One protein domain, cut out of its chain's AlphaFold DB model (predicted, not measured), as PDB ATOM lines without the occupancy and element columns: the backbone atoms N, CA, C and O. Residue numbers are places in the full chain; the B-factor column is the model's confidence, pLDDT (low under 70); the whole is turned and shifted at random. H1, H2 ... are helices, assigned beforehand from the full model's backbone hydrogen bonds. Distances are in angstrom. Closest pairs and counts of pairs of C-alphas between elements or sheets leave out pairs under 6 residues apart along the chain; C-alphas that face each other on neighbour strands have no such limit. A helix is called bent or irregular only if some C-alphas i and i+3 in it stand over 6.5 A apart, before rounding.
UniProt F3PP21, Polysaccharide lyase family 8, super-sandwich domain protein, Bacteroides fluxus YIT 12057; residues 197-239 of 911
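Overview. This is residues 197 to 239 of the 911 residues of the protein "Polysaccharide lyase family 8, super-sandwich domain protein" of Bacteroides fluxus YIT 12057 (UniProt F3PP21). One long helix, H2, makes the length of a thin rod, and a short helix, H1, folds back beside its first turns, a lopsided helical hairpin with one short and one long arm. The far part of the long arm, residues 220 to 239, sticks out free of the rest. The printed part has 43 residues with two named helices, H1 then H2, and no named strand; the class is all helix. The whole is extended, with a radius of gyration of the C-alphas of 15.0 A and spans of 48 by 16 by 7 A.

Along the chain. H2, the longest helix, holds residues 212 to 237 and measures 37.6 A from its first to its last C-alpha; C-alpha 212 is at (181.890, 167.239, 177.507), and C-alpha 237 is at (175.948, 191.395, 149.255). H1 holds residues 197 to 205, with a length of 12.0 A, and begins at C-alpha 197, (173.078, 165.721, 164.871). Neither helix is bent or irregular.

Arrangement. H2 touches H1 with residues 215 to 218 alone, with 4 pairs of C-alphas within 8 A. The closest C-alphas of the two helices are those of Phe 199 and Tyr 215, 7.3 A apart. Their lines stand at a shallow tilt of 26 degrees, and they run opposite ways, a helical hairpin. Their centres are 18.8 A apart. In H1 and H2 every O i to N i+4 pair is within hydrogen-bond range.

Size, cuts and confidence. The two C-alphas farthest apart are those of Lys 209, in the link, and Lys 239, at 48.4 A. The link from H1 to H2, 6 residues, is short but not tight. Residues 220 to 239, of which 220 to 237 belong to H2, stand free. The printed part has no cut. The mean pLDDT of the printed part is 75.6, and residues 228 to 239 are under 70, where the model's confidence is low.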
ATOM      1  N   LEU A 197     174.205 166.512 164.379       89.75
ATOM      2  CA  LEU A 197     173.078 165.721 164.871       89.75
ATOM      3  C   LEU A 197     173.536 164.326 165.308       89.75
ATOM      4  O   LEU A 197     173.140 163.880 166.382       89.75
ATOM      5  N   ALA A 198     174.425 163.678 164.549       91.12
ATOM      6  CA  ALA A 198     175.005 162.392 164.936       91.12
ATOM      7  C   ALA A 198     175.832 162.491 166.233       91.12
ATOM      8  O   ALA A 198     175.612 161.705 167.155       91.12
ATOM      9  N   PHE A 199     176.716 163.490 166.361       90.75
ATOM     10  CA  PHE A 199     177.470 163.732 167.600       90.75
ATOM     11  C   PHE A 199     176.547 163.978 168.798       90.75
ATOM     12  O   PHE A 199     176.754 163.410 169.870       90.75
ATOM     13  N   SER A 200     175.513 164.800 168.608       92.00
ATOM     14  CA  SER A 200     174.548 165.151 169.656       92.00
ATOM     15  C   SER A 200     173.737 163.933 170.082       92.00
ATOM     16  O   SER A 200     173.554 163.708 171.273       92.00
ATOM     17  N   PHE A 201     173.314 163.100 169.130       92.00
ATOM     18  CA  PHE A 201     172.602 161.858 169.411       92.00
ATOM     19  C   PHE A 201     173.458 160.874 170.222       92.00
ATOM     20  O   PHE A 201     172.980 160.327 171.215       92.00
ATOM     21  N   ILE A 202     174.732 160.693 169.850       91.06
ATOM     22  CA  ILE A 202     175.679 159.844 170.595       91.06
ATOM     23  C   ILE A 202     175.857 160.364 172.029       91.06
ATOM     24  O   ILE A 202     175.739 159.588 172.979       91.06
ATOM     25  N   TYR A 203     176.091 161.671 172.190       91.69
ATOM     26  CA  TYR A 203     176.300 162.293 173.499       91.69
ATOM     27  C   TYR A 203     175.048 162.211 174.380       91.69
ATOM     28  O   TYR A 203     175.120 161.718 175.499       91.69
ATOM     29  N   ILE A 204     173.880 162.630 173.883       90.38
ATOM     30  CA  ILE A 204     172.626 162.687 174.656       90.38
ATOM     31  C   ILE A 204     172.166 161.294 175.097       90.38
ATOM     32  O   ILE A 204     171.602 161.156 176.181       90.38
ATOM     33  N   LYS A 205     172.432 160.248 174.304       89.88
ATOM     34  CA  LYS A 205     172.098 158.869 174.688       89.88
ATOM     35  C   LYS A 205     172.875 158.409 175.932       89.88
ATOM     36  O   LYS A 205     172.371 157.567 176.665       89.88
ATOM     37  N   ASN A 206     174.078 158.946 176.177       87.50
ATOM     38  CA  ASN A 206     174.918 158.625 177.340       87.50
ATOM     39  C   ASN A 206     175.787 159.833 177.780       87.50
ATOM     40  O   ASN A 206     177.013 159.794 177.636       87.50
ATOM     41  N   PRO A 207     175.203 160.901 178.352       79.62
ATOM     42  CA  PRO A 207     175.860 162.211 178.472       79.62
ATOM     43  C   PRO A 207     177.078 162.225 179.403       79.62
ATOM     44  O   PRO A 207     177.966 163.052 179.232       79.62
ATOM     45  N   PHE A 208     177.157 161.292 180.356       85.44
ATOM     46  CA  PHE A 208     178.271 161.194 181.307       85.44
ATOM     47  C   PHE A 208     179.384 160.230 180.873       85.44
ATOM     48  O   PHE A 208     180.412 160.158 181.540       85.44
ATOM     49  N   LYS A 209     179.201 159.486 179.770       87.44
ATOM     50  CA  LYS A 209     180.234 158.578 179.238       87.44
ATOM     51  C   LYS A 209     181.244 159.287 178.335       87.44
ATOM     52  O   LYS A 209     182.375 158.835 178.215       87.44
ATOM     53  N   TYR A 210     180.851 160.396 177.712       88.69
ATOM     54  CA  TYR A 210     181.673 161.121 176.746       88.69
ATOM     55  C   TYR A 210     182.244 162.412 177.341       88.69
ATOM     56  O   TYR A 210     181.619 163.074 178.166       88.69
ATOM     57  N   ASN A 211     183.433 162.819 176.891       87.12
ATOM     58  CA  ASN A 211     184.061 164.052 177.359       87.12
ATOM     59  C   ASN A 211     183.283 165.296 176.873       87.12
ATOM     60  O   ASN A 211     183.239 165.588 175.674       87.12
ATOM     61  N   ALA A 212     182.713 166.064 177.809       86.00
ATOM     62  CA  ALA A 212     181.890 167.239 177.507       86.00
ATOM     63  C   ALA A 212     182.642 168.334 176.723       86.00
ATOM     64  O   ALA A 212     182.064 168.963 175.837       86.00
ATOM     65  N   LEU A 213     183.940 168.533 176.986       85.75
ATOM     66  CA  LEU A 213     184.758 169.495 176.240       85.75
ATOM     67  C   LEU A 213     184.967 169.033 174.793       85.75
ATOM     68  O   LEU A 213     184.879 169.843 173.869       85.75
ATOM     69  N   LEU A 214     185.197 167.732 174.576       85.94
ATOM     70  CA  LEU A 214     185.312 167.159 173.231       85.94
ATOM     71  C   LEU A 214     184.018 167.364 172.436       85.94
ATOM     72  O   LEU A 214     184.083 167.839 171.302       85.94
ATOM     73  N   TYR A 215     182.856 167.091 173.034       89.19
ATOM     74  CA  TYR A 215     181.556 167.350 172.408       89.19
ATOM     75  C   TYR A 215     181.345 168.842 172.099       89.19
ATOM     76  O   TYR A 215     181.011 169.199 170.966       89.19
ATOM     77  N   MET A 216     181.649 169.729 173.054       86.62
ATOM     78  CA  MET A 216     181.559 171.182 172.862       86.62
ATOM     79  C   MET A 216     182.442 171.671 171.705       86.62
ATOM     80  O   MET A 216     182.043 172.540 170.930       86.62
ATOM     81  N   SER A 217     183.622 171.069 171.518       84.69
ATOM     82  CA  SER A 217     184.502 171.406 170.393       84.69
ATOM     83  C   SER A 217     183.896 171.078 169.020       84.69
ATOM     84  O   SER A 217     184.220 171.753 168.043       84.69
ATOM     85  N   ARG A 218     182.992 170.088 168.938       85.88
ATOM     86  CA  ARG A 218     182.263 169.750 167.703       85.88
ATOM     87  C   ARG A 218     181.138 170.750 167.426       85.88
ATOM     88  O   ARG A 218     181.043 171.232 166.300       85.88
ATOM     89  N   ILE A 219     180.412 171.178 168.465       84.25
ATOM     90  CA  ILE A 219     179.407 172.254 168.370       84.25
ATOM     91  C   ILE A 219     180.043 173.544 167.832       84.25
ATOM     92  O   ILE A 219     179.549 174.141 166.876       84.25
ATOM     93  N   LEU A 220     181.180 173.957 168.401       82.69
ATOM     94  CA  LEU A 220     181.875 175.181 167.990       82.69
ATOM     95  C   LEU A 220     182.358 175.142 166.530       82.69
ATOM     96  O   LEU A 220     182.413 176.183 165.878       82.69
ATOM     97  N   ALA A 221     182.677 173.964 165.986       74.12
ATOM     98  CA  ALA A 221     183.059 173.822 164.580       74.12
ATOM     99  C   ALA A 221     181.892 174.129 163.620       74.12
ATOM    100  O   ALA A 221     182.102 174.738 162.564       74.12
ATOM    101  N   VAL A 222     180.662 173.773 164.003       78.88
ATOM    102  CA  VAL A 222     179.442 174.128 163.259       78.88
ATOM    103  C   VAL A 222     179.207 175.633 163.319       78.88
ATOM    104  O   VAL A 222     179.037 176.253 162.272       78.88
ATOM    105  N   PHE A 223     179.305 176.241 164.505       77.69
ATOM    106  CA  PHE A 223     179.194 177.697 164.660       77.69
ATOM    107  C   PHE A 223     180.246 178.458 163.850       77.69
ATOM    108  O   PHE A 223     179.915 179.440 163.193       77.69
ATOM    109  N   LYS A 224     181.498 177.986 163.821       77.94
ATOM    110  CA  LYS A 224     182.554 178.578 162.986       77.94
ATOM    111  C   LYS A 224     182.199 178.515 161.498       77.94
ATOM    112  O   LYS A 224     182.429 179.478 160.777       77.94
ATOM    113  N   THR A 225     181.630 177.400 161.043       70.19
ATOM    114  CA  THR A 225     181.202 177.233 159.643       70.19
ATOM    115  C   THR A 225     180.022 178.155 159.318       70.19
ATOM    116  O   THR A 225     180.050 178.817 158.287       70.19
ATOM    117  N   LEU A 226     179.045 178.277 160.222       72.75
ATOM    118  CA  LEU A 226     177.922 179.219 160.111       72.75
ATOM    119  C   LEU A 226     178.386 180.682 160.089       72.75
ATOM    120  O   LEU A 226     177.890 181.464 159.289       72.75
ATOM    121  N   MET A 227     179.374 181.046 160.911       73.44
ATOM    122  CA  MET A 227     179.960 182.390 160.908       73.44
ATOM    123  C   MET A 227     180.684 182.692 159.596       73.44
ATOM    124  O   MET A 227     180.487 183.763 159.036       73.44
ATOM    125  N   ILE A 228     181.473 181.752 159.063       68.56
ATOM    126  CA  ILE A 228     182.130 181.911 157.753       68.56
ATOM    127  C   ILE A 228     181.089 182.087 156.640       68.56
ATOM    128  O   ILE A 228     181.267 182.939 155.777       68.56
ATOM    129  N   LEU A 229     179.990 181.326 156.676       62.56
ATOM    130  CA  LEU A 229     178.880 181.460 155.727       62.56
ATOM    131  C   LEU A 229     178.195 182.825 155.833       62.56
ATOM    132  O   LEU A 229     177.914 183.440 154.814       62.56
ATOM    133  N   PHE A 230     177.980 183.313 157.053       63.56
ATOM    134  CA  PHE A 230     177.403 184.630 157.309       63.56
ATOM    135  C   PHE A 230     178.301 185.762 156.786       63.56
ATOM    136  O   PHE A 230     177.818 186.661 156.105       63.56
ATOM    137  N   PHE A 231     179.616 185.684 157.014       59.25
ATOM    138  CA  PHE A 231     180.576 186.650 156.467       59.25
ATOM    139  C   PHE A 231     180.695 186.572 154.942       59.25
ATOM    140  O   PHE A 231     180.764 187.615 154.300       59.25
ATOM    141  N   LEU A 232     180.659 185.369 154.355       56.41
ATOM    142  CA  LEU A 232     180.631 185.190 152.901       56.41
ATOM    143  C   LEU A 232     179.366 185.800 152.288       56.41
ATOM    144  O   LEU A 232     179.463 186.499 151.285       56.41
ATOM    145  N   PHE A 233     178.207 185.610 152.923       53.12
ATOM    146  CA  PHE A 233     176.930 186.186 152.499       53.12
ATOM    147  C   PHE A 233     176.954 187.722 152.534       53.12
ATOM    148  O   PHE A 233     176.537 188.364 151.574       53.12
ATOM    149  N   ILE A 234     177.534 188.310 153.586       50.50
ATOM    150  CA  ILE A 234     177.723 189.765 153.696       50.50
ATOM    151  C   ILE A 234     178.704 190.271 152.624       50.50
ATOM    152  O   ILE A 234     178.389 191.224 151.916       50.50
ATOM    153  N   SER A 235     179.835 189.590 152.414       47.59
ATOM    154  CA  SER A 235     180.812 189.969 151.379       47.59
ATOM    155  C   SER A 235     180.316 189.769 149.939       47.59
ATOM    156  O   SER A 235     180.799 190.441 149.031       47.59
ATOM    157  N   CYS A 236     179.337 188.882 149.722       41.66
ATOM    158  CA  CYS A 236     178.629 188.742 148.447       41.66
ATOM    159  C   CYS A 236     177.605 189.868 148.254       41.66
ATOM    160  O   CYS A 236     177.452 190.359 147.140       41.66
ATOM    161  N   SER A 237     176.943 190.316 149.328       40.25
ATOM    162  CA  SER A 237     175.948 191.395 149.255       40.25
ATOM    163  C   SER A 237     176.538 192.778 148.949       40.25
ATOM    164  O   SER A 237     175.838 193.607 148.383       40.25
ATOM    165  N   GLU A 238     177.826 193.016 149.226       38.84
ATOM    166  CA  GLU A 238     178.502 194.286 148.897       38.84
ATOM    167  C   GLU A 238     179.145 194.316 147.496       38.84
ATOM    168  O   GLU A 238     179.566 195.376 147.042       38.84
ATOM    169  N   LYS A 239     179.199 193.184 146.778       37.78
ATOM    170  CA  LYS A 239     179.700 193.113 145.388       37.78
ATOM    171  C   LYS A 239     178.642 192.734 144.346       37.78
ATOM    172  O   LYS A 239     178.976 192.659 143.170       37.78
TER     173      LYS A 239